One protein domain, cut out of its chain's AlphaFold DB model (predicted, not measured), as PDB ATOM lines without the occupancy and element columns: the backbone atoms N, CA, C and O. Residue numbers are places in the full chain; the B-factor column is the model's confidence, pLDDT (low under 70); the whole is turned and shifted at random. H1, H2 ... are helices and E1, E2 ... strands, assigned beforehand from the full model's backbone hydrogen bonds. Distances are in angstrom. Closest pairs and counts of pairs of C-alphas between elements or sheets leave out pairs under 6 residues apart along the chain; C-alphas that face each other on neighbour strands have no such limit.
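What this domain is: This is residues 13 to 206 of the 328 residues of an uncharacterized protein of Dictyobacter kobayashii (UniProt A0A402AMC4). Two four-stranded sheets lie face to face as a sandwich, and the two helices H1 and H2, a helical hairpin, cover the other face of the sheet E4 E3 E8 E9. Long loops and the small hairpin E6 and E7 gather at the helices' side, and residues 183 to 188 stick out. The printed part has 194 residues, with strands and helices in the order E1 E2 E3 E4 E5 H1 H2 E6 E7 E8 E9 E10; the class is mixed, helices and strands, with under half of the residues, 82, in named elements. The sheet E5 E2 E1 E10 is mixed, and the sheets E4 E3 E8 E9 and E6 E7 are antiparallel. The whole is compact, with a radius of gyration of the C-alphas of 17.2 A and spans of 50 by 44 by 29 A.

Where its parts are: Find C-alpha 13 at (25.139, 45.044, -59.957); from there E1, residues 13 to 19, runs 19.3 A. Next come E2, residues 22 to 29, 21.8 A, and E3, residues 35 to 42, 18.4 A, which bends by 53 degrees at residue 38. E4, residues 45 to 52, covers 19.4 A, and E5, residues 56 to 63, covers 23.0 A. Look for H1 at residues 78 to 85, 10.6 A, and for H2 at residues 108 to 120, 18.1 A, from C-alpha 108 at (22.562, 55.502, -37.307). E6, residues 122 to 124, and E7, residues 129 to 131, are short. E8, residues 166 to 172, runs 19.3 A, and E9, residues 196 to 201, runs 15.9 A. E10, residues 203 to 205, ends at C-alpha 205, (21.247, 28.931, -59.491).

How they stand to each other: Start with the hairpin E1 and E2, antiparallel, where N 15 and O 26 are 2.9 A apart, within hydrogen-bond range. On the other side of E2 is E5, antiparallel, with N 23 and O 62 at 2.8 A; on the other side of E1 is E10, parallel, with N 18 and O 204 at 2.8 A. In the second sheet, strongly twisted, E3 and E4 are a hairpin with N 40 and O 47 at 2.9 A. E3 and E8 are antiparallel, with N 39 and O 169 at 2.8 A, and the hairpin E8 and E9 has N 170 and O 197 at 3.0 A. The two sheets make a sandwich, two sheets face to face, 10.5 A centre to centre where they face each other, with strands at 32 degrees. The closest C-alphas of E4 and E5 are those of Val 47 and Val 62, 6.3 A apart. E9 runs on into E10 at 28 degrees, from the one sheet to the other. H1 and H2 lie on the same face of the sheet E4 E3 E8 E9, making two layers, helices on one face of a sheet. H1 is over E4 at a height over the sheet of 9.1 A, across the strands. H2 is over E8, and only just over E3 with 3 C-alphas, at a height of 9.8 A. The helices touch at a shallow tilt of 30 degrees, opposite ways; their closest C-alphas are those of Ala 79 and Glu 117, 5.3 A apart. In both, every O i to N i+4 pair is within hydrogen-bond range. In the hairpin E6 and E7, N 123 and O 130 are 2.8 A apart; E6 is near H1.

The domain as a whole: The two C-alphas farthest apart, those of Gln 20 and Gln 187, are 52.2 A apart, and the printed part has no cut. The links E5 to H1, H1 to H2, E7 to E8 and E8 to E9 are long, the longest of them residues 132 to 165. The mean pLDDT of the printed part is 73.3; 84 residues are under 70, among them 65 to 75, 89 to 105, 121 to 157 and 174 to 186.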
ATOM      1  N   THR A  13      25.056  46.254 -59.129       94.44
ATOM      2  CA  THR A  13      25.139  45.044 -59.957       94.44
ATOM      3  C   THR A  13      25.629  43.875 -59.118       94.44
ATOM      4  O   THR A  13      26.512  44.059 -58.274       94.44
ATOM      5  N   SER A  14      25.116  42.674 -59.370       94.38
ATOM      6  CA  SER A  14      25.526  41.447 -58.686       94.38
ATOM      7  C   SER A  14      26.095  40.403 -59.639       94.38
ATOM      8  O   SER A  14      25.706  40.283 -60.796       94.38
ATOM      9  N   GLN A  15      27.012  39.603 -59.108       94.81
ATOM     10  CA  GLN A  15      27.433  38.326 -59.674       94.81
ATOM     11  C   GLN A  15      27.337  37.293 -58.560       94.81
ATOM     12  O   GLN A  15      28.343  36.901 -57.967       94.81
ATOM     13  N   LEU A  16      26.103  36.944 -58.206       93.19
ATOM     14  CA  LEU A  16      25.800  36.024 -57.121       93.19
ATOM     15  C   LEU A  16      25.399  34.663 -57.682       93.19
ATOM     16  O   LEU A  16      24.808  34.557 -58.757       93.19
ATOM     17  N   GLN A  17      25.736  33.618 -56.938       91.50
ATOM     18  CA  GLN A  17      25.409  32.240 -57.251       91.50
ATOM     19  C   GLN A  17      24.875  31.548 -56.004       91.50
ATOM     20  O   GLN A  17      25.459  31.686 -54.928       91.50
ATOM     21  N   LEU A  18      23.788  30.796 -56.147       87.00
ATOM     22  CA  LEU A  18      23.287  29.898 -55.114       87.00
ATOM     23  C   LEU A  18      23.721  28.467 -55.441       87.00
ATOM     24  O   LEU A  18      23.347  27.923 -56.482       87.00
ATOM     25  N   GLN A  19      24.494  27.866 -54.537       86.62
ATOM     26  CA  GLN A  19      24.937  26.476 -54.617       86.62
ATOM     27  C   GLN A  19      24.891  25.845 -53.226       86.62
ATOM     28  O   GLN A  19      25.447  26.403 -52.286       86.62
ATOM     29  N   GLN A  20      24.248  24.679 -53.080       83.06
ATOM     30  CA  GLN A  20      24.185  23.952 -51.798       83.06
ATOM     31  C   GLN A  20      23.700  24.829 -50.625       83.06
ATOM     32  O   GLN A  20      24.284  24.819 -49.543       83.06
ATOM     33  N   ASN A  21      22.641  25.612 -50.848       79.50
ATOM     34  CA  ASN A  21      22.107  26.587 -49.890       79.50
ATOM     35  C   ASN A  21      23.090  27.702 -49.494       79.50
ATOM     36  O   ASN A  21      22.823  28.419 -48.542       79.50
ATOM     37  N   ILE A  22      24.193  27.903 -50.214       85.94
ATOM     38  CA  ILE A  22      25.108  29.023 -49.996       85.94
ATOM     39  C   ILE A  22      24.969  30.020 -51.146       85.94
ATOM     40  O   ILE A  22      25.259  29.691 -52.296       85.94
ATOM     41  N   VAL A  23      24.551  31.248 -50.835       88.31
ATOM     42  CA  VAL A  23      24.639  32.390 -51.753       88.31
ATOM     43  C   VAL A  23      26.048  32.947 -51.660       88.31
ATOM     44  O   VAL A  23      26.450  33.437 -50.607       88.31
ATOM     45  N   SER A  24      26.803  32.904 -52.749       93.44
ATOM     46  CA  SER A  24      28.157  33.446 -52.797       93.44
ATOM     47  C   SER A  24      28.406  34.257 -54.060       93.44
ATOM     48  O   SER A  24      27.713  34.093 -55.058       93.44
ATOM     49  N   GLY A  25      29.383  35.160 -54.022       95.69
ATOM     50  CA  GLY A  25      29.766  35.946 -55.189       95.69
ATOM     51  C   GLY A  25      30.122  37.373 -54.827       95.69
ATOM     52  O   GLY A  25      30.765  37.613 -53.802       95.69
ATOM     53  N   THR A  26      29.730  38.325 -55.673       96.75
ATOM     54  CA  THR A  26      30.026  39.742 -55.445       96.75
ATOM     55  C   THR A  26      28.838  40.658 -55.696       96.75
ATOM     56  O   THR A  26      27.970  40.367 -56.517       96.75
ATOM     57  N   VAL A  27      28.830  41.784 -54.988       97.00
ATOM     58  CA  VAL A  27      27.952  42.928 -55.236       97.00
ATOM     59  C   VAL A  27      28.831  44.151 -55.454       97.00
ATOM     60  O   VAL A  27      29.746  44.403 -54.670       97.00
ATOM     61  N   THR A  28      28.562  44.895 -56.523       96.88
ATOM     62  CA  THR A  28      29.307  46.096 -56.911       96.88
ATOM     63  C   THR A  28      28.383  47.302 -56.903       96.88
ATOM     64  O   THR A  28      27.336  47.280 -57.550       96.88
ATOM     65  N   SER A  29      28.786  48.354 -56.192       95.75
ATOM     66  CA  SER A  29      28.134  49.660 -56.254       95.75
ATOM     67  C   SER A  29      28.826  50.534 -57.283       95.75
ATOM     68  O   SER A  29      30.031  50.746 -57.204       95.75
ATOM     69  N   THR A  30      28.057  51.075 -58.220       94.62
ATOM     70  CA  THR A  30      28.479  52.148 -59.139       94.62
ATOM     71  C   THR A  30      27.811  53.480 -58.786       94.62
ATOM     72  O   THR A  30      27.851  54.429 -59.566       94.62
ATOM     73  N   LEU A  31      27.176  53.555 -57.610       92.19
ATOM     74  CA  LEU A  31      26.578  54.781 -57.093       92.19
ATOM     75  C   LEU A  31      27.670  55.818 -56.771       92.19
ATOM     76  O   LEU A  31      28.782  55.440 -56.391       92.19
ATOM     77  N   PRO A  32      27.367  57.126 -56.865       90.94
ATOM     78  CA  PRO A  32      28.326  58.198 -56.603       90.94
ATOM     79  C   PRO A  32      28.560  58.448 -55.105       90.94
ATOM     80  O   PRO A  32      29.376  59.294 -54.751       90.94
ATOM     81  N   TYR A  33      27.855  57.730 -54.229       91.12
ATOM     82  CA  TYR A  33      27.939  57.830 -52.773       91.12
ATOM     83  C   TYR A  33      28.087  56.445 -52.134       91.12
ATOM     84  O   TYR A  33      27.792  55.414 -52.746       91.12
ATOM     85  N   THR A  34      28.561  56.424 -50.890       94.50
ATOM     86  CA  THR A  34      28.642  55.203 -50.083       94.50
ATOM     87  C   THR A  34      27.239  54.767 -49.680       94.50
ATOM     88  O   THR A  34      26.449  55.590 -49.220       94.50
ATOM     89  N   LEU A  35      26.938  53.473 -49.794       94.88
ATOM     90  CA  LEU A  35      25.829  52.880 -49.048       94.88
ATOM     91  C   LEU A  35      26.348  52.454 -47.682       94.88
ATOM     92  O   LEU A  35      27.113  51.497 -47.590       94.88
ATOM     93  N   THR A  36      25.982  53.173 -46.631       94.94
ATOM     94  CA  THR A  36      26.262  52.743 -45.267       94.94
ATOM     95  C   THR A  36      25.316  51.632 -44.876       94.94
ATOM     96  O   THR A  36      24.172  51.559 -45.332       94.94
ATOM     97  N   ASP A  37      25.829  50.771 -44.006       93.62
ATOM     98  CA  ASP A  37      25.033  49.732 -43.376       93.62
ATOM     99  C   ASP A  37      24.257  48.846 -44.368       93.62
ATOM    100  O   ASP A  37      23.056  48.624 -44.238       93.62
ATOM    101  N   ALA A  38      24.934  48.397 -45.425       95.12
ATOM    102  CA  ALA A  38      24.286  47.638 -46.477       95.12
ATOM    103  C   ALA A  38      24.078  46.168 -46.080       95.12
ATOM    104  O   ALA A  38      24.927  45.544 -45.433       95.12
ATOM    105  N   PHE A  39      22.976  45.592 -46.549       94.06
ATOM    106  CA  PHE A  39      22.588  44.200 -46.369       94.06
ATOM    107  C   PHE A  39      22.151  43.587 -47.693       94.06
ATOM    108  O   PHE A  39      21.510  44.251 -48.502       94.06
ATOM    109  N   VAL A  40      22.440  42.303 -47.893       92.31
ATOM    110  CA  VAL A  40      21.776  41.496 -48.926       92.31
ATOM    111  C   VAL A  40      20.735  40.633 -48.242       92.31
ATOM    112  O   VAL A  40      21.055  39.947 -47.276       92.31
ATOM    113  N   VAL A  41      19.516  40.667 -48.759       88.38
ATOM    114  CA  VAL A  41      18.348  39.964 -48.240       88.38
ATOM    115  C   VAL A  41      17.868  38.966 -49.294       88.38
ATOM    116  O   VAL A  41      17.726  39.318 -50.463       88.38
ATOM    117  N   MET A  42      17.640  37.716 -48.893       83.44
ATOM    118  CA  MET A  42      17.065  36.661 -49.732       83.44
ATOM    119  C   MET A  42      16.118  35.816 -48.889       83.44
ATOM    120  O   MET A  42      16.540  35.194 -47.909       83.44
ATOM    121  N   GLY A  43      14.857  35.731 -49.313       77.25
ATOM    122  CA  GLY A  43      13.815  35.095 -48.518       77.25
ATOM    123  C   GLY A  43      13.845  35.627 -47.087       77.25
ATOM    124  O   GLY A  43      13.933  36.828 -46.881       77.25
ATOM    125  N   ASN A  44      13.881  34.740 -46.097       73.81
ATOM    126  CA  ASN A  44      13.927  35.144 -44.690       73.81
ATOM    127  C   ASN A  44      15.345  35.197 -44.101       73.81
ATOM    128  O   ASN A  44      15.530  35.023 -42.898       73.81
ATOM    129  N   SER A  45      16.363  35.348 -44.948       79.25
ATOM    130  CA  SER A  45      17.771  35.419 -44.554       79.25
ATOM    131  C   SER A  45      18.400  36.717 -45.032       79.25
ATOM    132  O   SER A  45      18.005  37.284 -46.051       79.25
ATOM    133  N   TYR A  46      19.432  37.161 -44.321       87.25
ATOM    134  CA  TYR A  46      20.221  38.317 -44.719       87.25
ATOM    135  C   TYR A  46      21.711  38.113 -44.438       87.25
ATOM    136  O   TYR A  46      22.121  37.224 -43.690       87.25
ATOM    137  N   VAL A  47      22.526  38.987 -45.017       89.50
ATOM    138  CA  VAL A  47      23.935  39.169 -44.667       89.50
ATOM    139  C   VAL A  47      24.268  40.644 -44.610       89.50
ATOM    140  O   VAL A  47      23.848  41.415 -45.471       89.50
ATOM    141  N   SER A  48      25.045  41.036 -43.605       91.94
ATOM    142  CA  SER A  48      25.592  42.387 -43.540       91.94
ATOM    143  C   SER A  48      26.811  42.505 -44.450       91.94
ATOM    144  O   SER A  48      27.765  41.734 -44.345       91.94
ATOM    145  N   LEU A  49      26.776  43.488 -45.344       93.12
ATOM    146  CA  LEU A  49      27.926  43.936 -46.122       93.12
ATOM    147  C   LEU A  49      28.684  45.059 -45.405       93.12
ATOM    148  O   LEU A  49      29.854  45.289 -45.720       93.12
ATOM    149  N   GLY A  50      28.041  45.762 -44.469       93.69
ATOM    150  CA  GLY A  50      28.541  47.015 -43.901       93.69
ATOM    151  C   GLY A  50      28.597  48.112 -44.965       93.69
ATOM    152  O   GLY A  50      27.795  48.120 -45.893       93.69
ATOM    153  N   ASP A  51      29.570  49.014 -44.873       95.62
ATOM    154  CA  ASP A  51      29.652  50.135 -45.816       95.62
ATOM    155  C   ASP A  51      30.113  49.683 -47.204       95.62
ATOM    156  O   ASP A  51      31.122  48.987 -47.331       95.62
ATOM    157  N   LEU A  52      29.416  50.110 -48.250       96.56
ATOM    158  CA  LEU A  52      29.729  49.849 -49.650       96.56
ATOM    159  C   LEU A  52      30.056  51.182 -50.354       96.56
ATOM    160  O   LEU A  52      29.142  51.864 -50.825       96.56
ATOM    161  N   PRO A  53      31.342  51.588 -50.395       96.25
ATOM    162  CA  PRO A  53      31.777  52.835 -51.031       96.25
ATOM    163  C   PRO A  53      31.438  52.936 -52.530       96.25
ATOM    164  O   PRO A  53      31.184  51.908 -53.174       96.25
ATOM    165  N   PRO A  54      31.520  54.142 -53.125       94.31
ATOM    166  CA  PRO A  54      31.415  54.332 -54.570       94.31
ATOM    167  C   PRO A  54      32.402  53.453 -55.339       94.31
ATOM    168  O   PRO A  54      33.572  53.353 -54.960       94.31
ATOM    169  N   ASN A  55      31.950  52.857 -56.445       95.06
ATOM    170  CA  ASN A  55      32.767  52.020 -57.338       95.06
ATOM    171  C   ASN A  55      33.489  50.865 -56.623       95.06
ATOM    172  O   ASN A  55      34.585  50.467 -57.020       95.06
ATOM    173  N   SER A  56      32.892  50.343 -55.551       97.06
ATOM    174  CA  SER A  56      33.466  49.259 -54.762       97.06
ATOM    175  C   SER A  56      32.703  47.957 -54.948       97.06
ATOM    176  O   SER A  56      31.494  47.938 -55.191       97.06
ATOM    177  N   THR A  57      33.430  46.855 -54.797       97.56
ATOM    178  CA  THR A  57      32.895  45.499 -54.868       97.56
ATOM    179  C   THR A  57      33.101  44.808 -53.529       97.56
ATOM    180  O   THR A  57      34.223  44.753 -53.020       97.56
ATOM    181  N   LYS A  58      32.036  44.225 -52.974       97.19
ATOM    182  CA  LYS A  58      32.108  43.367 -51.788       97.19
ATOM    183  C   LYS A  58      31.761  41.930 -52.120       97.19
ATOM    184  O   LYS A  58      30.889  41.651 -52.939       97.19
ATOM    185  N   LYS A  59      32.476  41.014 -51.465       95.69
ATOM    186  CA  LYS A  59      32.179  39.586 -51.525       95.69
ATOM    187  C   LYS A  59      31.006  39.269 -50.616       95.69
ATOM    188  O   LYS A  59      30.914  39.790 -49.508       95.69
ATOM    189  N   VAL A  60      30.159  38.377 -51.097       93.12
ATOM    190  CA  VAL A  60      29.000  37.855 -50.385       93.12
ATOM    191  C   VAL A  60      29.216  36.365 -50.178       93.12
ATOM    192  O   VAL A  60      29.696  35.680 -51.080       93.12
ATOM    193  N   SER A  61      28.898  35.878 -48.983       89.75
ATOM    194  CA  SER A  61      28.845  34.453 -48.666       89.75
ATOM    195  C   SER A  61      27.851  34.251 -47.530       89.75
ATOM    196  O   SER A  61      28.124  34.632 -46.395       89.75
ATOM    197  N   VAL A  62      26.700  33.669 -47.840       81.75
ATOM    198  CA  VAL A  62      25.590  33.466 -46.905       81.75
ATOM    199  C   VAL A  62      25.153  32.031 -46.989       81.75
ATOM    200  O   VAL A  62      24.827  31.562 -48.071       81.75
ATOM    201  N   ASN A  63      25.111  31.344 -45.858       81.88
ATOM    202  CA  ASN A  63      24.467  30.048 -45.791       81.88
ATOM    203  C   ASN A  63      22.981  30.256 -45.469       81.88
ATOM    204  O   ASN A  63      22.643  30.721 -44.386       81.88
ATOM    205  N   LEU A  64      22.108  29.927 -46.418       72.88
ATOM    206  CA  LEU A  64      20.655  29.856 -46.250       72.88
ATOM    207  C   LEU A  64      20.234  28.630 -45.414       72.88
ATOM    208  O   LEU A  64      19.083  28.522 -44.988       72.88
ATOM    209  N   GLY A  65      21.157  27.686 -45.202       57.94
ATOM    210  CA  GLY A  65      20.965  26.453 -44.448       57.94
ATOM    211  C   GLY A  65      20.464  26.703 -43.026       57.94
ATOM    212  O   GLY A  65      21.036  27.488 -42.274       57.94
ATOM    213  N   ASN A  66      19.387  25.993 -42.683       44.66
ATOM    214  CA  ASN A  66      18.591  26.051 -41.450       44.66
ATOM    215  C   ASN A  66      17.778  27.331 -41.200       44.66
ATOM    216  O   ASN A  66      16.955  27.317 -40.290       44.66
ATOM    217  N   ASN A  67      17.904  28.396 -41.998       42.03
ATOM    218  CA  ASN A  67      17.069  29.592 -41.812       42.03
ATOM    219  C   ASN A  67      15.744  29.556 -42.587       42.03
ATOM    220  O   ASN A  67      14.783  30.200 -42.164       42.03
ATOM    221  N   SER A  68      15.632  28.752 -43.651       39.75
ATOM    222  CA  SER A  68      14.360  28.554 -44.370       39.75
ATOM    223  C   SER A  68      13.295  27.836 -43.531       39.75
ATOM    224  O   SER A  68      12.107  28.058 -43.735       39.75
ATOM    225  N   SER A  69      13.706  27.044 -42.536       38.00
ATOM    226  CA  SER A  69      12.821  26.459 -41.523       38.00
ATOM    227  C   SER A  69      12.681  27.314 -40.257       38.00
ATOM    228  O   SER A  69      11.845  26.994 -39.418       38.00
ATOM    229  N   ASN A  70      13.463  28.395 -40.106       37.12
ATOM    230  CA  ASN A  70      13.584  29.116 -38.833       37.12
ATOM    231  C   ASN A  70      13.071  30.555 -38.806       37.12
ATOM    232  O   ASN A  70      12.997  31.110 -37.719       37.12
ATOM    233  N   ALA A  71      12.630  31.167 -39.903       41.09
ATOM    234  CA  ALA A  71      11.903  32.439 -39.772       41.09
ATOM    235  C   ALA A  71      10.594  32.253 -38.978       41.09
ATOM    236  O   ALA A  71      10.261  33.051 -38.107       41.09
ATOM    237  N   ALA A  72       9.927  31.115 -39.211       40.72
ATOM    238  CA  ALA A  72       8.784  30.650 -38.429       40.72
ATOM    239  C   ALA A  72       9.172  29.926 -37.121       40.72
ATOM    240  O   ALA A  72       8.314  29.764 -36.268       40.72
ATOM    241  N   ALA A  73      10.429  29.488 -36.938       41.19
ATOM    242  CA  ALA A  73      10.884  28.906 -35.663       41.19
ATOM    243  C   ALA A  73      11.451  29.952 -34.683       41.19
ATOM    244  O   ALA A  73      11.476  29.707 -33.480       41.19
ATOM    245  N   ASN A  74      11.897  31.109 -35.189       47.00
ATOM    246  CA  ASN A  74      12.485  32.202 -34.411       47.00
ATOM    247  C   ASN A  74      11.578  33.436 -34.319       47.00
ATOM    248  O   ASN A  74      11.990  34.420 -33.711       47.00
ATOM    249  N   ASN A  75      10.380  33.410 -34.911       61.06
ATOM    250  CA  ASN A  75       9.323  34.411 -34.719       61.06
ATOM    251  C   ASN A  75       9.788  35.858 -34.934       61.06
ATOM    252  O   ASN A  75       9.432  36.752 -34.168       61.06
ATOM    253  N   THR A  76      10.622  36.105 -35.945       70.00
ATOM    254  CA  THR A  76      11.254  37.420 -36.142       70.00
ATOM    255  C   THR A  76      11.270  37.830 -37.607       70.00
ATOM    256  O   THR A  76      11.652  37.049 -38.484       70.00
ATOM    257  N   THR A  77      10.883  39.082 -37.865       75.12
ATOM    258  CA  THR A  77      11.037  39.724 -39.181       75.12
ATOM    259  C   THR A  77      12.519  39.901 -39.520       75.12
ATOM    260  O   THR A  77      13.369  39.829 -38.628       75.12
ATOM    261  N   ILE A  78      12.872  40.177 -40.779       81.12
ATOM    262  CA  ILE A  78      14.277  40.444 -41.145       81.12
ATOM    263  C   ILE A  78      14.818  41.657 -40.377       81.12
ATOM    264  O   ILE A  78      15.957  41.631 -39.906       81.12
ATOM    265  N   ALA A  79      13.983  42.679 -40.163       82.25
ATOM    266  CA  ALA A  79      14.319  43.827 -39.326       82.25
ATOM    267  C   ALA A  79      14.663  43.406 -37.884       82.25
ATOM    268  O   ALA A  79      15.703  43.813 -37.362       82.25
ATOM    269  N   ASP A  80      13.855  42.533 -37.269       78.75
ATOM    270  CA  ASP A  80      14.101  42.013 -35.917       78.75
ATOM    271  C   ASP A  80      15.374  41.153 -35.848       78.75
ATOM    272  O   ASP A  80      16.151  41.256 -34.895       78.75
ATOM    273  N   GLN A  81      15.640  40.335 -36.870       81.69
ATOM    274  CA  GLN A  81      16.864  39.535 -36.935       81.69
ATOM    275  C   GLN A  81      18.119  40.416 -37.068       81.69
ATOM    276  O   GLN A  81      19.145  40.135 -36.437       81.69
ATOM    277  N   ILE A  82      18.056  41.495 -37.859       85.88
ATOM    278  CA  ILE A  82      19.144  42.480 -37.969       85.88
ATOM    279  C   ILE A  82      19.341  43.199 -36.636       85.88
ATOM    280  O   ILE A  82      20.475  43.319 -36.167       85.88
ATOM    281  N   ALA A  83      18.262  43.629 -35.988       83.06
ATOM    282  CA  ALA A  83      18.333  44.293 -34.697       83.06
ATOM    283  C   ALA A  83      18.957  43.399 -33.614       83.06
ATOM    284  O   ALA A  83      19.882  43.809 -32.909       83.06
ATOM    285  N   SER A  84      18.507  42.144 -33.532       82.12
ATOM    286  CA  SER A  84      19.025  41.151 -32.590       82.12
ATOM    287  C   SER A  84      20.523  40.901 -32.794       82.12
ATOM    288  O   SER A  84      21.283  40.880 -31.825       82.12
ATOM    289  N   SER A  85      20.988  40.831 -34.050       84.31
ATOM    290  CA  SER A  85      22.422  40.682 -34.361       84.31
ATOM    291  C   SER A  85      23.293  41.838 -33.856       84.31
ATOM    292  O   SER A  85      24.500  41.682 -33.681       84.31
ATOM    293  N   ARG A  86      22.675  42.992 -33.583       83.38
ATOM    294  CA  ARG A  86      23.312  44.200 -33.042       83.38
ATOM    295  C   ARG A  86      23.179  44.315 -31.528       83.38
ATOM    296  O   ARG A  86      23.548  45.341 -30.965       83.38
ATOM    297  N   GLY A  87      22.632  43.296 -30.866       79.94
ATOM    298  CA  GLY A  87      22.341  43.329 -29.434       79.94
ATOM    299  C   GLY A  87      21.164  44.236 -29.069       79.94
ATOM    300  O   GLY A  87      21.006  44.575 -27.897       79.94
ATOM    301  N   MET A  88      20.342  44.641 -30.043       80.81
ATOM    302  CA  MET A  88      19.131  45.407 -29.767       80.81
ATOM    303  C   MET A  88      18.042  44.461 -29.256       80.81
ATOM    304  O   MET A  88      17.826  43.378 -29.799       80.81
ATOM    305  N   THR A  89      17.349  44.860 -28.192       69.25
ATOM    306  CA  THR A  89      16.314  44.028 -27.576       69.25
ATOM    307  C   THR A  89      15.028  44.055 -28.398       69.25
ATOM    308  O   THR A  89      14.371  45.085 -28.546       69.25
ATOM    309  N   THR A  90      14.657  42.887 -28.914       61.22
ATOM    310  CA  THR A  90      13.404  42.639 -29.629       61.22
ATOM    311  C   THR A  90      12.344  42.152 -28.633       61.22
ATOM    312  O   THR A  90      12.535  41.094 -28.033       61.22
ATOM    313  N   ASN A  91      11.244  42.884 -28.406       54.72
ATOM    314  CA  ASN A  91      10.135  42.400 -27.568       54.72
ATOM    315  C   ASN A  91       8.842  42.215 -28.381       54.72
ATOM    316  O   ASN A  91       8.159  43.209 -28.626       54.72
ATOM    317  N   PRO A  92       8.440  40.967 -28.689       47.84
ATOM    318  CA  PRO A  92       7.205  40.611 -29.398       47.84
ATOM    319  C   PRO A  92       5.938  41.389 -29.009       47.84
ATOM    320  O   PRO A  92       5.090  41.636 -29.860       47.84
ATOM    321  N   GLY A  93       5.819  41.816 -27.746       44.69
ATOM    322  CA  GLY A  93       4.654  42.532 -27.216       44.69
ATOM    323  C   GLY A  93       4.885  43.984 -26.773       44.69
ATOM    324  O   GLY A  93       4.021  44.526 -26.086       44.69
ATOM    325  N   GLY A  94       6.019  44.621 -27.091       48.09
ATOM    326  CA  GLY A  94       6.362  45.971 -26.609       48.09
ATOM    327  C   GLY A  94       6.965  46.882 -27.683       48.09
ATOM    328  O   GLY A  94       7.476  46.400 -28.680       48.09
ATOM    329  N   GLY A  95       6.900  48.207 -27.497       51.91
ATOM    330  CA  GLY A  95       7.492  49.188 -28.421       51.91
ATOM    331  C   GLY A  95       9.012  49.023 -28.536       51.91
ATOM    332  O   GLY A  95       9.715  49.026 -27.527       51.91
ATOM    333  N   TYR A  96       9.509  48.842 -29.756       59.09
ATOM    334  CA  TYR A  96      10.873  48.393 -30.037       59.09
ATOM    335  C   TYR A  96      11.893  49.537 -30.168       59.09
ATOM    336  O   TYR A  96      11.547  50.665 -30.515       59.09
ATOM    337  N   TYR A  97      13.163  49.213 -29.891       56.72
ATOM    338  CA  TYR A  97      14.403  49.964 -30.200       56.72
ATOM    339  C   TYR A  97      14.543  51.399 -29.659       56.72
ATOM    340  O   TYR A  97      15.542  52.066 -29.914       56.72
ATOM    341  N   SER A  98      13.575  51.873 -28.876       49.22
ATOM    342  CA  SER A  98      13.468  53.271 -28.437       49.22
ATOM    343  C   SER A  98      13.516  53.458 -26.915       49.22
ATOM    344  O   SER A  98      13.444  54.594 -26.443       49.22
ATOM    345  N   TYR A  99      13.564  52.392 -26.114       48.22
ATOM    346  CA  TYR A  99      13.161  52.510 -24.712       48.22
ATOM    347  C   TYR A  99      14.331  52.672 -23.736       48.22
ATOM    348  O   TYR A  99      14.691  51.756 -23.004       48.22
ATOM    349  N   ASN A 100      14.876  53.888 -23.683       45.50
ATOM    350  CA  ASN A 100      15.524  54.403 -22.480       45.50
ATOM    351  C   ASN A 100      15.018  55.838 -22.235       45.50
ATOM    352  O   ASN A 100      15.405  56.775 -22.926       45.50
ATOM    353  N   ASN A 101      14.117  56.014 -21.260       47.53
ATOM    354  CA  ASN A 101      13.655  57.317 -20.752       47.53
ATOM    355  C   ASN A 101      13.096  58.312 -21.800       47.53
ATOM    356  O   ASN A 101      13.557  59.448 -21.862       47.53
ATOM    357  N   ASN A 102      12.087  57.921 -22.591       51.88
ATOM    358  CA  ASN A 102      11.406  58.778 -23.588       51.88
ATOM    359  C   ASN A 102      12.294  59.349 -24.713       51.88
ATOM    360  O   ASN A 102      11.802  60.140 -25.516       51.88
ATOM    361  N   ASN A 103      13.558  58.931 -24.813       55.28
ATOM    362  CA  ASN A 103      14.463  59.359 -25.870       55.28
ATOM    363  C   ASN A 103      14.777  58.177 -26.784       55.28
ATOM    364  O   ASN A 103      15.381  57.190 -26.368       55.28
ATOM    365  N   GLN A 104      14.373  58.295 -28.046       60.78
ATOM    366  CA  GLN A 104      14.781  57.373 -29.096       60.78
ATOM    367  C   GLN A 104      16.304  57.438 -29.242       60.78
ATOM    368  O   GLN A 104      16.878  58.527 -29.303       60.78
ATOM    369  N   VAL A 105      16.968  56.283 -29.275       66.69
ATOM    370  CA  VAL A 105      18.411  56.236 -29.517       66.69
ATOM    371  C   VAL A 105      18.666  56.748 -30.933       66.69
ATOM    372  O   VAL A 105      18.092  56.248 -31.900       66.69
ATOM    373  N   THR A 106      19.479  57.796 -31.051       71.56
ATOM    374  CA  THR A 106      19.651  58.536 -32.304       71.56
ATOM    375  C   THR A 106      20.894  58.128 -33.083       71.56
ATOM    376  O   THR A 106      21.271  58.873 -33.978       71.56
ATOM    377  N   ASP A 107      21.594  57.035 -32.769       82.88
ATOM    378  CA  ASP A 107      22.690  56.579 -33.636       82.88
ATOM    379  C   ASP A 107      22.157  55.932 -34.923       82.88
ATOM    380  O   ASP A 107      21.026  55.450 -34.978       82.88
ATOM    381  N   ALA A 108      22.969  55.971 -35.984       84.38
ATOM    382  CA  ALA A 108      22.562  55.502 -37.307       84.38
ATOM    383  C   ALA A 108      22.093  54.031 -37.307       84.38
ATOM    384  O   ALA A 108      20.992  53.787 -37.794       84.38
ATOM    385  N   PRO A 109      22.813  53.067 -36.692       86.12
ATOM    386  CA  PRO A 109      22.336  51.689 -36.590       86.12
ATOM    387  C   PRO A 109      20.917  51.533 -36.026       86.12
ATOM    388  O   PRO A 109      20.146  50.739 -36.570       86.12
ATOM    389  N   HIS A 110      20.557  52.269 -34.968       83.31
ATOM    390  CA  HIS A 110      19.202  52.226 -34.402       83.31
ATOM    391  C   HIS A 110      18.160  52.846 -35.339       83.31
ATOM    392  O   HIS A 110      17.080  52.281 -35.510       83.31
ATOM    393  N   ARG A 111      18.473  53.979 -35.981       82.38
ATOM    394  CA  ARG A 111      17.558  54.631 -36.936       82.38
ATOM    395  C   ARG A 111      17.308  53.770 -38.175       82.38
ATOM    396  O   ARG A 111      16.160  53.617 -38.581       82.38
ATOM    397  N   HIS A 112      18.350  53.135 -38.707       87.88
ATOM    398  CA  HIS A 112      18.258  52.223 -39.845       87.88
ATOM    399  C   HIS A 112      17.353  51.022 -39.544       87.88
ATOM    400  O   HIS A 112      16.451  50.709 -40.319       87.88
ATOM    401  N   VAL A 113      17.538  50.384 -38.384       84.38
ATOM    402  CA  VAL A 113      16.680  49.275 -37.934       84.38
ATOM    403  C   VAL A 113      15.239  49.731 -37.732       84.38
ATOM    404  O   VAL A 113      14.324  49.044 -38.174       84.38
ATOM    405  N   LEU A 114      15.020  50.900 -37.128       79.00
ATOM    406  CA  LEU A 114      13.680  51.463 -36.962       79.00
ATOM    407  C   LEU A 114      12.994  51.751 -38.297       79.00
ATOM    408  O   LEU A 114      11.788  51.567 -38.407       79.00
ATOM    409  N   MET A 115      13.743  52.173 -39.315       81.50
ATOM    410  CA  MET A 115      13.199  52.387 -40.650       81.50
ATOM    411  C   MET A 115      12.933  51.065 -41.385       81.50
ATOM    412  O   MET A 115      11.911  50.947 -42.050       81.50
ATOM    413  N   MET A 116      13.791  50.050 -41.238       84.25
ATOM    414  CA  MET A 116      13.503  48.700 -41.748       84.25
ATOM    415  C   MET A 116      12.258  48.117 -41.099       84.25
ATOM    416  O   MET A 116      11.400  47.591 -41.791       84.25
ATOM    417  N   GLU A 117      12.123  48.272 -39.788       78.31
ATOM    418  CA  GLU A 117      10.910  47.914 -39.065       78.31
ATOM    419  C   GLU A 117       9.710  48.725 -39.568       78.31
ATOM    420  O   GLU A 117       8.594  48.220 -39.699       78.31
ATOM    421  N   ALA A 118       9.944  49.993 -39.919       75.56
ATOM    422  CA  ALA A 118       8.912  50.842 -40.477       75.56
ATOM    423  C   ALA A 118       8.384  50.342 -41.848       75.56
ATOM    424  O   ALA A 118       7.275  50.654 -42.282       75.56
ATOM    425  N   LEU A 119       9.199  49.566 -42.553       78.25
ATOM    426  CA  LEU A 119       8.937  49.121 -43.917       78.25
ATOM    427  C   LEU A 119       8.554  47.645 -43.993       78.25
ATOM    428  O   LEU A 119       7.732  47.291 -44.830       78.25
ATOM    429  N   SER A 120       9.090  46.808 -43.102       73.94
ATOM    430  CA  SER A 120       8.686  45.409 -42.951       73.94
ATOM    431  C   SER A 120       7.217  45.314 -42.550       73.94
ATOM    432  O   SER A 120       6.551  44.342 -42.881       73.94
ATOM    433  N   GLY A 121       6.701  46.325 -41.839       60.94
ATOM    434  CA  GLY A 121       5.280  46.456 -41.536       60.94
ATOM    435  C   GLY A 121       4.724  45.314 -40.690       60.94
ATOM    436  O   GLY A 121       3.516  45.248 -40.522       60.94
ATOM    437  N   GLY A 122       5.550  44.414 -40.158       64.25
ATOM    438  CA  GLY A 122       5.101  43.103 -39.713       64.25
ATOM    439  C   GLY A 122       5.512  42.714 -38.299       64.25
ATOM    440  O   GLY A 122       6.291  43.370 -37.610       64.25
ATOM    441  N   TYR A 123       4.941  41.611 -37.842       65.94
ATOM    442  CA  TYR A 123       5.279  40.947 -36.593       65.94
ATOM    443  C   TYR A 123       5.110  39.444 -36.773       65.94
ATOM    444  O   TYR A 123       4.120  39.008 -37.351       65.94
ATOM    445  N   CYS A 124       6.030  38.651 -36.236       58.94
ATOM    446  CA  CYS A 124       5.940  37.199 -36.275       58.94
ATOM    447  C   CYS A 124       5.670  36.635 -34.874       58.94
ATOM    448  O   CYS A 124       6.350  36.999 -33.920       58.94
ATOM    449  N   ASP A 125       4.683  35.748 -34.740       57.09
ATOM    450  CA  ASP A 125       4.499  34.915 -33.545       57.09
ATOM    451  C   ASP A 125       5.090  33.509 -33.747       57.09
ATOM    452  O   ASP A 125       5.674  33.224 -34.790       57.09
ATOM    453  N   ASN A 126       4.920  32.635 -32.742       51.44
ATOM    454  CA  ASN A 126       5.352  31.224 -32.739       51.44
ATOM    455  C   ASN A 126       4.926  30.419 -33.969       51.44
ATOM    456  O   ASN A 126       5.468  29.348 -34.227       51.44
ATOM    457  N   ASN A 127       3.900  30.889 -34.665       49.59
ATOM    458  CA  ASN A 127       3.321  30.209 -35.790       49.59
ATOM    459  C   ASN A 127       3.505  31.047 -37.057       49.59
ATOM    460  O   ASN A 127       3.968  30.500 -38.044       49.59
ATOM    461  N   SER A 128       3.182  32.338 -37.084       53.25
ATOM    462  CA  SER A 128       2.954  33.092 -38.323       53.25
ATOM    463  C   SER A 128       3.575  34.482 -38.303       53.25
ATOM    464  O   SER A 128       3.556  35.159 -37.279       53.25
ATOM    465  N   CYS A 129       4.035  34.940 -39.469       57.62
ATOM    466  CA  CYS A 129       4.351  36.343 -39.714       57.62
ATOM    467  C   CYS A 129       3.115  37.076 -40.241       57.62
ATOM    468  O   CYS A 129       2.535  36.711 -41.262       57.62
ATOM    469  N   TYR A 130       2.695  38.098 -39.507       60.81
ATOM    470  CA  TYR A 130       1.602  38.992 -39.842       60.81
ATOM    471  C   TYR A 130       2.165  40.291 -40.390       60.81
ATOM    472  O   TYR A 130       3.039  40.889 -39.768       60.81
ATOM    473  N   HIS A 131       1.595  40.772 -41.486       60.09
ATOM    474  CA  HIS A 131       1.929  42.080 -42.042       60.09
ATOM    475  C   HIS A 131       0.792  43.060 -41.745       60.09
ATOM    476  O   HIS A 131      -0.384  42.748 -41.936       60.09
ATOM    477  N   GLN A 132       1.130  44.232 -41.219       59.97
ATOM    478  CA  GLN A 132       0.222  45.345 -40.964       59.97
ATOM    479  C   GLN A 132       0.252  46.299 -42.155       59.97
ATOM    480  O   GLN A 132       1.307  46.725 -42.614       59.97
ATOM    481  N   ASN A 133      -0.933  46.720 -42.593       48.09
ATOM    482  CA  ASN A 133      -1.074  47.694 -43.676       48.09
ATOM    483  C   ASN A 133      -0.811  49.146 -43.234       48.09
ATOM    484  O   ASN A 133      -0.743  50.035 -44.080       48.09
ATOM    485  N   VAL A 134      -0.721  49.426 -41.925       51.91
ATOM    486  CA  VAL A 134      -0.605  50.800 -41.412       51.91
ATOM    487  C   VAL A 134       0.266  50.846 -40.167       51.91
ATOM    488  O   VAL A 134      -0.063  50.254 -39.141       51.91
ATOM    489  N   GLN A 135       1.335  51.629 -40.239       57.91
ATOM    490  CA  GLN A 135       2.149  51.959 -39.081       57.91
ATOM    491  C   GLN A 135       1.640  53.202 -38.372       57.91
ATOM    492  O   GLN A 135       1.200  54.160 -39.011       57.91
ATOM    493  N   LEU A 136       1.748  53.210 -37.044       55.19
ATOM    494  CA  LEU A 136       1.440  54.383 -36.242       55.19
ATOM    495  C   LEU A 136       2.733  55.043 -35.789       55.19
ATOM    496  O   LEU A 136       3.426  54.548 -34.900       55.19
ATOM    497  N   VAL A 137       3.019  56.191 -36.388       60.59
ATOM    498  CA  VAL A 137       3.991  57.140 -35.855       60.59
ATOM    499  C   VAL A 137       3.257  57.992 -34.827       60.59
ATOM    500  O   VAL A 137       2.264  58.644 -35.153       60.59
ATOM    501  N   ASN A 138       3.685  57.945 -33.567       58.47
ATOM    502  CA  ASN A 138       3.093  58.797 -32.539       58.47
ATOM    503  C   ASN A 138       3.552  60.264 -32.702       58.47
ATOM    504  O   ASN A 138       4.455  60.573 -33.476       58.47
ATOM    505  N   ASN A 139       2.967  61.184 -31.930       52.81
ATOM    506  CA  ASN A 139       3.296  62.617 -32.002       52.81
ATOM    507  C   ASN A 139       4.761  62.954 -31.656       52.81
ATOM    508  O   ASN A 139       5.195  64.074 -31.906       52.81
ATOM    509  N   SER A 140       5.518  62.014 -31.081       56.72
ATOM    510  CA  SER A 140       6.956  62.150 -30.825       56.72
ATOM    511  C   SER A 140       7.829  61.538 -31.930       56.72
ATOM    512  O   SER A 140       9.031  61.406 -31.738       56.72
ATOM    513  N   GLY A 141       7.251  61.149 -33.073       56.28
ATOM    514  CA  GLY A 141       7.991  60.544 -34.185       56.28
ATOM    515  C   GLY A 141       8.369  59.076 -33.963       56.28
ATOM    516  O   GLY A 141       9.082  58.500 -34.779       56.28
ATOM    517  N   VAL A 142       7.883  58.452 -32.886       60.38
ATOM    518  CA  VAL A 142       8.191  57.058 -32.556       60.38
ATOM    519  C   VAL A 142       7.295  56.146 -33.381       60.38
ATOM    520  O   VAL A 142       6.066  56.226 -33.301       60.38
ATOM    521  N   VAL A 143       7.924  55.256 -34.144       60.88
ATOM    522  CA  VAL A 143       7.252  54.173 -34.865       60.88
ATOM    523  C   VAL A 143       6.779  53.137 -33.845       60.88
ATOM    524  O   VAL A 143       7.576  52.555 -33.110       60.88
ATOM    525  N   THR A 144       5.469  52.915 -33.770       57.88
ATOM    526  CA  THR A 144       4.863  51.910 -32.887       57.88
ATOM    527  C   THR A 144       4.198  50.815 -33.712       57.88
ATOM    528  O   THR A 144       3.413  51.105 -34.618       57.88
ATOM    529  N   LYS A 145       4.489  49.547 -33.384       56.22
ATOM    530  CA  LYS A 145       3.742  48.402 -33.922       56.22
ATOM    531  C   LYS A 145       2.354  48.412 -33.270       56.22
ATOM    532  O   LYS A 145       2.268  48.372 -32.041       56.22
ATOM    533  N   ARG A 146       1.260  48.446 -34.043       50.94
ATOM    534  CA  ARG A 146      -0.095  48.270 -33.487       50.94
ATOM    535  C   ARG A 146      -0.795  47.099 -34.144       50.94
ATOM    536  O   ARG A 146      -1.165  47.153 -35.306       50.94
ATOM    537  N   PHE A 147      -1.058  46.077 -33.340       52.12
ATOM    538  CA  PHE A 147      -1.849  44.928 -33.747       52.12
ATOM    539  C   PHE A 147      -3.239  45.370 -34.236       52.12
ATOM    540  O   PHE A 147      -4.035  45.908 -33.462       52.12
ATOM    541  N   MET A 148      -3.518  45.161 -35.521       45.38
ATOM    542  CA  MET A 148      -4.834  45.350 -36.128       45.38
ATOM    543  C   MET A 148      -5.419  43.962 -36.391       45.38
ATOM    544  O   MET A 148      -4.750  43.098 -36.940       45.38
ATOM    545  N   ILE A 149      -6.654  43.714 -35.961       41.94
ATOM    546  CA  ILE A 149      -7.322  42.419 -36.143       41.94
ATOM    547  C   ILE A 149      -7.797  42.331 -37.601       41.94
ATOM    548  O   ILE A 149      -8.724  43.042 -37.981       41.94
ATOM    549  N   GLY A 150      -7.147  41.488 -38.409       48.03
ATOM    550  CA  GLY A 150      -7.492  41.252 -39.822       48.03
ATOM    551  C   GLY A 150      -6.301  40.833 -40.689       48.03
ATOM    552  O   GLY A 150      -6.176  41.294 -41.819       48.03
ATOM    553  N   ASN A 151      -5.382  40.038 -40.138       51.69
ATOM    554  CA  ASN A 151      -4.054  39.850 -40.715       51.69
ATOM    555  C   ASN A 151      -4.049  38.885 -41.907       51.69
ATOM    556  O   ASN A 151      -4.604  37.790 -41.832       51.69
ATOM    557  N   THR A 152      -3.319  39.253 -42.955       51.88
ATOM    558  CA  THR A 152      -2.839  38.321 -43.977       51.88
ATOM    559  C   THR A 152      -1.514  37.724 -43.510       51.88
ATOM    560  O   THR A 152      -0.594  38.465 -43.153       51.88
ATOM    561  N   VAL A 153      -1.419  36.395 -43.491       53.88
ATOM    562  CA  VAL A 153      -0.146  35.697 -43.283       53.88
ATOM    563  C   VAL A 153       0.560  35.636 -44.627       53.88
ATOM    564  O   VAL A 153      -0.014  35.153 -45.598       53.88
ATOM    565  N   SER A 154       1.782  36.149 -44.693       55.56
ATOM    566  CA  SER A 154       2.637  35.994 -45.866       55.56
ATOM    567  C   SER A 154       4.037  35.627 -45.407       55.56
ATOM    568  O   SER A 154       4.591  36.276 -44.517       55.56
ATOM    569  N   ASP A 155       4.611  34.607 -46.040       55.97
ATOM    570  CA  ASP A 155       6.019  34.241 -45.866       55.97
ATOM    571  C   ASP A 155       6.959  35.204 -46.626       55.97
ATOM    572  O   ASP A 155       8.177  35.030 -46.596       55.97
ATOM    573  N   HIS A 156       6.403  36.209 -47.315       61.84
ATOM    574  CA  HIS A 156       7.144  37.279 -47.981       61.84
ATOM    575  C   HIS A 156       7.389  38.443 -47.018       61.84
ATOM    576  O   HIS A 156       6.436  39.070 -46.557       61.84
ATOM    577  N   ASP A 157       8.655  38.753 -46.731       69.56
ATOM    578  CA  ASP A 157       9.031  39.964 -45.995       69.56
ATOM    579  C   ASP A 157       8.942  41.188 -46.937       69.56
ATOM    580  O   ASP A 157       9.571  41.170 -47.998       69.56
ATOM    581  N   PRO A 158       8.201  42.262 -46.597       72.69
ATOM    582  CA  PRO A 158       8.061  43.457 -47.438       72.69
ATOM    583  C   PRO A 158       9.371  44.195 -47.733       72.69
ATOM    584  O   PRO A 158       9.411  45.040 -48.628       72.69
ATOM    585  N   LEU A 159      10.453  43.881 -47.016       81.31
ATOM    586  CA  LEU A 159      11.792  44.372 -47.334       81.31
ATOM    587  C   LEU A 159      12.376  43.752 -48.615       81.31
ATOM    588  O   LEU A 159      13.319  44.313 -49.180       81.31
ATOM    589  N   LEU A 160      11.825  42.632 -49.092       80.12
ATOM    590  CA  LEU A 160      12.148  42.043 -50.388       80.12
ATOM    591  C   LEU A 160      11.337  42.712 -51.497       80.12
ATOM    592  O   LEU A 160      10.101  42.693 -51.488       80.12
ATOM    593  N   LEU A 161      12.032  43.231 -52.511       80.56
ATOM    594  CA  LEU A 161      11.383  43.734 -53.717       80.56
ATOM    595  C   LEU A 161      10.627  42.594 -54.410       80.56
ATOM    596  O   LEU A 161      11.189  41.526 -54.667       80.56
ATOM    597  N   SER A 162       9.354  42.838 -54.726       71.62
ATOM    598  CA  SER A 162       8.497  41.869 -55.414       71.62
ATOM    599  C   SER A 162       9.131  41.417 -56.734       71.62
ATOM    600  O   SER A 162       9.635  42.237 -57.501       71.62
ATOM    601  N   GLY A 163       9.150  40.102 -56.972       69.62
ATOM    602  CA  GLY A 163       9.765  39.493 -58.157       69.62
ATOM    603  C   GLY A 163      11.296  39.488 -58.185       69.62
ATOM    604  O   GLY A 163      11.869  38.947 -59.128       69.62
ATOM    605  N   SER A 164      11.976  40.034 -57.173       79.44
ATOM    606  CA  SER A 164      13.431  39.908 -57.050       79.44
ATOM    607  C   SER A 164      13.816  38.610 -56.334       79.44
ATOM    608  O   SER A 164      13.189  38.211 -55.357       79.44
ATOM    609  N   THR A 165      14.881  37.952 -56.799       81.75
ATOM    610  CA  THR A 165      15.424  36.759 -56.120       81.75
ATOM    611  C   THR A 165      16.164  37.128 -54.829       81.75
ATOM    612  O   THR A 165      16.159  36.382 -53.850       81.75
ATOM    613  N   ALA A 166      16.808  38.291 -54.823       87.81
ATOM    614  CA  ALA A 166      17.370  38.921 -53.642       87.81
ATOM    615  C   ALA A 166      17.272  40.440 -53.777       87.81
ATOM    616  O   ALA A 166      17.134  40.980 -54.873       87.81
ATOM    617  N   THR A 167      17.375  41.133 -52.652       91.75
ATOM    618  CA  THR A 167      17.347  42.594 -52.573       91.75
ATOM    619  C   THR A 167      18.568  43.075 -51.797       91.75
ATOM    620  O   THR A 167      18.891  42.522 -50.747       91.75
ATOM    621  N   ILE A 168      19.259  44.105 -52.289       94.31
ATOM    622  CA  ILE A 168      20.170  44.893 -51.452       94.31
ATOM    623  C   ILE A 168      19.385  46.010 -50.775       94.31
ATOM    624  O   ILE A 168      18.552  46.650 -51.414       94.31
ATOM    625  N   ILE A 169      19.680  46.256 -49.504       94.62
ATOM    626  CA  ILE A 169      19.167  47.385 -48.725       94.62
ATOM    627  C   ILE A 169      20.370  48.127 -48.154       94.62
ATOM    628  O   ILE A 169      21.307  47.489 -47.687       94.62
ATOM    629  N   GLY A 170      20.374  49.453 -48.190       94.25
ATOM    630  CA  GLY A 170      21.407  50.269 -47.554       94.25
ATOM    631  C   GLY A 170      20.986  51.728 -47.451       94.25
ATOM    632  O   GLY A 170      19.957  52.119 -48.001       94.25
ATOM    633  N   TRP A 171      21.787  52.546 -46.777       93.00
ATOM    634  CA  TRP A 171      21.495  53.965 -46.567       93.00
ATOM    635  C   TRP A 171      22.504  54.822 -47.309       93.00
ATOM    636  O   TRP A 171      23.705  54.597 -47.217       93.00
ATOM    637  N   ALA A 172      22.047  55.812 -48.070       90.94
ATOM    638  CA  ALA A 172      22.960  56.720 -48.750       90.94
ATOM    639  C   ALA A 172      23.689  57.598 -47.721       90.94
ATOM    640  O   ALA A 172      23.060  58.353 -46.974       90.94
ATOM    641  N   GLN A 173      25.020  57.521 -47.695       87.00
ATOM    642  CA  GLN A 173      25.844  58.432 -46.916       87.00
ATOM    643  C   GLN A 173      25.873  59.792 -47.612       87.00
ATOM    644  O   GLN A 173      26.350  59.900 -48.739       87.00
ATOM    645  N   ASP A 174      25.408  60.817 -46.898       69.50
ATOM    646  CA  ASP A 174      25.386  62.213 -47.345       69.50
ATOM    647  C   ASP A 174      24.397  62.473 -48.502       69.50
ATOM    648  O   ASP A 174      24.741  62.608 -49.679       69.50
ATOM    649  N   SER A 175      23.113  62.579 -48.146       56.38
ATOM    650  CA  SER A 175      22.016  62.915 -49.063       56.38
ATOM    651  C   SER A 175      22.069  64.354 -49.590       56.38
ATOM    652  O   SER A 175      21.229  64.722 -50.406       56.38
ATOM    653  N   ASN A 176      23.071  65.164 -49.222       54.81
ATOM    654  CA  ASN A 176      23.311  66.464 -49.856       54.81
ATOM    655  C   ASN A 176      23.560  66.334 -51.373       54.81
ATOM    656  O   ASN A 176      23.317  67.277 -52.122       54.81
ATOM    657  N   ALA A 177      23.988  65.157 -51.852       50.06
ATOM    658  CA  ALA A 177      24.055  64.838 -53.281       50.06
ATOM    659  C   ALA A 177      22.667  64.615 -53.932       50.06
ATOM    660  O   ALA A 177      22.530  64.698 -55.153       50.06
ATOM    661  N   LEU A 178      21.628  64.368 -53.130       57.03
ATOM    662  CA  LEU A 178      20.233  64.151 -53.519       57.03
ATOM    663  C   LEU A 178      19.406  65.404 -53.166       57.03
ATOM    664  O   LEU A 178      18.499  65.371 -52.344       57.03
ATOM    665  N   ASN A 179      19.776  66.531 -53.779       48.81
ATOM    666  CA  ASN A 179      19.234  67.880 -53.572       48.81
ATOM    667  C   ASN A 179      17.723  67.961 -53.243       48.81
ATOM    668  O   ASN A 179      16.874  67.861 -54.135       48.81
ATOM    669  N   GLY A 180      17.402  68.298 -51.990       56.69
ATOM    670  CA  GLY A 180      16.127  68.911 -51.610       56.69
ATOM    671  C   GLY A 180      15.736  68.676 -50.153       56.69
ATOM    672  O   GLY A 180      15.712  67.541 -49.694       56.69
ATOM    673  N   THR A 181      15.354  69.741 -49.443       61.12
ATOM    674  CA  THR A 181      14.632  69.610 -48.173       61.12
ATOM    675  C   THR A 181      13.338  68.842 -48.434       61.12
ATOM    676  O   THR A 181      12.521  69.260 -49.257       61.12
ATOM    677  N   ILE A 182      13.143  67.700 -47.770       63.22
ATOM    678  CA  ILE A 182      11.867  66.985 -47.833       63.22
ATOM    679  C   ILE A 182      10.812  67.844 -47.131       63.22
ATOM    680  O   ILE A 182      10.921  68.128 -45.938       63.22
ATOM    681  N   THR A 183       9.784  68.254 -47.878       64.75
ATOM    682  CA  THR A 183       8.635  68.983 -47.333       64.75
ATOM    683  C   THR A 183       7.385  68.116 -47.360       64.75
ATOM    684  O   THR A 183       7.005  67.633 -48.429       64.75
ATOM    685  N   VAL A 184       6.676  68.005 -46.240       59.81
ATOM    686  CA  VAL A 184       5.349  67.376 -46.191       59.81
ATOM    687  C   VAL A 184       4.305  68.479 -46.312       59.81
ATOM    688  O   VAL A 184       4.264  69.390 -45.491       59.81
ATOM    689  N   ASN A 185       3.478  68.434 -47.361       69.88
ATOM    690  CA  ASN A 185       2.494  69.485 -47.669       69.88
ATOM    691  C   ASN A 185       3.107  70.902 -47.750       69.88
ATOM    692  O   ASN A 185       2.492  71.880 -47.330       69.88
ATOM    693  N   GLY A 186       4.337  71.011 -48.265       68.94
ATOM    694  CA  GLY A 186       5.054  72.285 -48.389       68.94
ATOM    695  C   GLY A 186       5.596  72.849 -47.070       68.94
ATOM    696  O   GLY A 186       6.024  73.997 -47.046       68.94
ATOM    697  N   GLN A 187       5.567  72.075 -45.981       71.06
ATOM    698  CA  GLN A 187       6.225  72.407 -44.717       71.06
ATOM    699  C   GLN A 187       7.506  71.592 -44.570       71.06
ATOM    700  O   GLN A 187       7.490  70.381 -44.804       71.06
ATOM    701  N   ASP A 188       8.594  72.242 -44.164       69.75
ATOM    702  CA  ASP A 188       9.839  71.553 -43.834       69.75
ATOM    703  C   ASP A 188       9.606  70.554 -42.698       69.75
ATOM    704  O   ASP A 188       8.925  70.836 -41.707       69.75
ATOM    705  N   THR A 189      10.171  69.360 -42.837       65.00
ATOM    706  CA  THR A 189      10.122  68.361 -41.771       65.00
ATOM    707  C   THR A 189      11.200  68.656 -40.732       65.00
ATOM    708  O   THR A 189      12.378  68.737 -41.077       65.00
ATOM    709  N   ASN A 190      10.828  68.727 -39.455       61.75
ATOM    710  CA  ASN A 190      11.800  68.696 -38.362       61.75
ATOM    711  C   ASN A 190      12.347  67.266 -38.201       61.75
ATOM    712  O   ASN A 190      11.559  66.329 -38.097       61.75
ATOM    713  N   GLY A 191      13.671  67.093 -38.143       66.06
ATOM    714  CA  GLY A 191      14.311  65.798 -37.870       66.06
ATOM    715  C   GLY A 191      15.484  65.471 -38.796       66.06
ATOM    716  O   GLY A 191      15.916  66.299 -39.595       66.06
ATOM    717  N   SER A 192      16.018  64.254 -38.667       69.75
ATOM    718  CA  SER A 192      17.029  63.716 -39.583       69.75
ATOM    719  C   SER A 192      16.367  63.159 -40.842       69.75
ATOM    720  O   SER A 192      15.402  62.402 -40.743       69.75
ATOM    721  N   GLN A 193      16.913  63.490 -42.010       74.75
ATOM    722  CA  GLN A 193      16.511  62.901 -43.286       74.75
ATOM    723  C   GLN A 193      17.487  61.786 -43.652       74.75
ATOM    724  O   GLN A 193      18.701  61.983 -43.621       74.75
ATOM    725  N   GLU A 194      16.953  60.623 -44.004       79.44
ATOM    726  CA  GLU A 194      17.729  59.473 -44.457       79.44
ATOM    727  C   GLU A 194      17.175  58.984 -45.791       79.44
ATOM    728  O   GLU A 194      15.969  59.038 -46.038       79.44
ATOM    729  N   THR A 195      18.062  58.507 -46.660       83.69
ATOM    730  CA  THR A 195      17.673  57.902 -47.933       83.69
ATOM    731  C   THR A 195      18.014  56.426 -47.898       83.69
ATOM    732  O   THR A 195      19.188  56.057 -47.910       83.69
ATOM    733  N   MET A 196      16.980  55.588 -47.894       87.88
ATOM    734  CA  MET A 196      17.140  54.163 -48.148       87.88
ATOM    735  C   MET A 196      17.322  53.916 -49.640       87.88
ATOM    736  O   MET A 196      16.591  54.467 -50.460       87.88
ATOM    737  N   VAL A 197      18.241  53.027 -49.981       90.25
ATOM    738  CA  VAL A 197      18.370  52.452 -51.313       90.25
ATOM    739  C   VAL A 197      17.983  50.986 -51.230       90.25
ATOM    740  O   VAL A 197      18.551  50.234 -50.439       90.25
ATOM    741  N   GLN A 198      17.031  50.591 -52.071       91.06
ATOM    742  CA  GLN A 198      16.689  49.200 -52.334       91.06
ATOM    743  C   GLN A 198      16.912  48.915 -53.815       91.06
ATOM    744  O   GLN A 198      16.522  49.717 -54.663       91.06
ATOM    745  N   ALA A 199      17.544  47.790 -54.132       91.25
ATOM    746  CA  ALA A 199      17.712  47.359 -55.517       91.25
ATOM    747  C   ALA A 199      17.643  45.831 -55.628       91.25
ATOM    748  O   ALA A 199      18.097  45.135 -54.713       91.25
ATOM    749  N   PRO A 200      17.081  45.294 -56.725       91.62
ATOM    750  CA  PRO A 200      17.068  43.858 -56.954       91.62
ATOM    751  C   PRO A 200      18.491  43.363 -57.233       91.62
ATOM    752  O   PRO A 200      19.317  44.084 -57.794       91.62
ATOM    753  N   LEU A 201      18.769  42.126 -56.840       91.25
ATOM    754  CA  LEU A 201      20.007  41.426 -57.148       91.25
ATOM    755  C   LEU A 201      19.691  40.138 -57.900       91.25
ATOM    756  O   LEU A 201      18.904  39.308 -57.438       91.25
ATOM    757  N   ASP A 202      20.376  39.958 -59.022       88.06
ATOM    758  CA  ASP A 202      20.328  38.732 -59.805       88.06
ATOM    759  C   ASP A 202      21.183  37.650 -59.154       88.06
ATOM    760  O   ASP A 202      22.298  37.916 -58.677       88.06
ATOM    761  N   ILE A 203      20.658  36.423 -59.155       87.25
ATOM    762  CA  ILE A 203      21.301  35.248 -58.574       87.25
ATOM    763  C   ILE A 203      21.194  34.091 -59.549       87.25
ATOM    764  O   ILE A 203      20.108  33.694 -59.958       87.25
ATOM    765  N   ASN A 204      22.347  33.525 -59.881       88.38
ATOM    766  CA  ASN A 204      22.428  32.341 -60.716       88.38
ATOM    767  C   ASN A 204      22.324  31.088 -59.850       88.38
ATOM    768  O   ASN A 204      23.077  30.897 -58.897       88.38
ATOM    769  N   PHE A 205      21.421  30.191 -60.201       84.25
ATOM    770  CA  PHE A 205      21.247  28.931 -59.491       84.25
ATOM    771  C   PHE A 205      22.118  27.850 -60.122       84.25
ATOM    772  O   PHE A 205      22.086  27.656 -61.338       84.25
ATOM    773  N   THR A 206      22.911  27.152 -59.306       81.06
ATOM    774  CA  THR A 206      23.852  26.133 -59.793       81.06
ATOM    775  C   THR A 206      23.793  24.855 -58.954       81.06
ATOM    776  O   THR A 206      23.847  24.884 -57.724       81.06
TER     777      THR A 206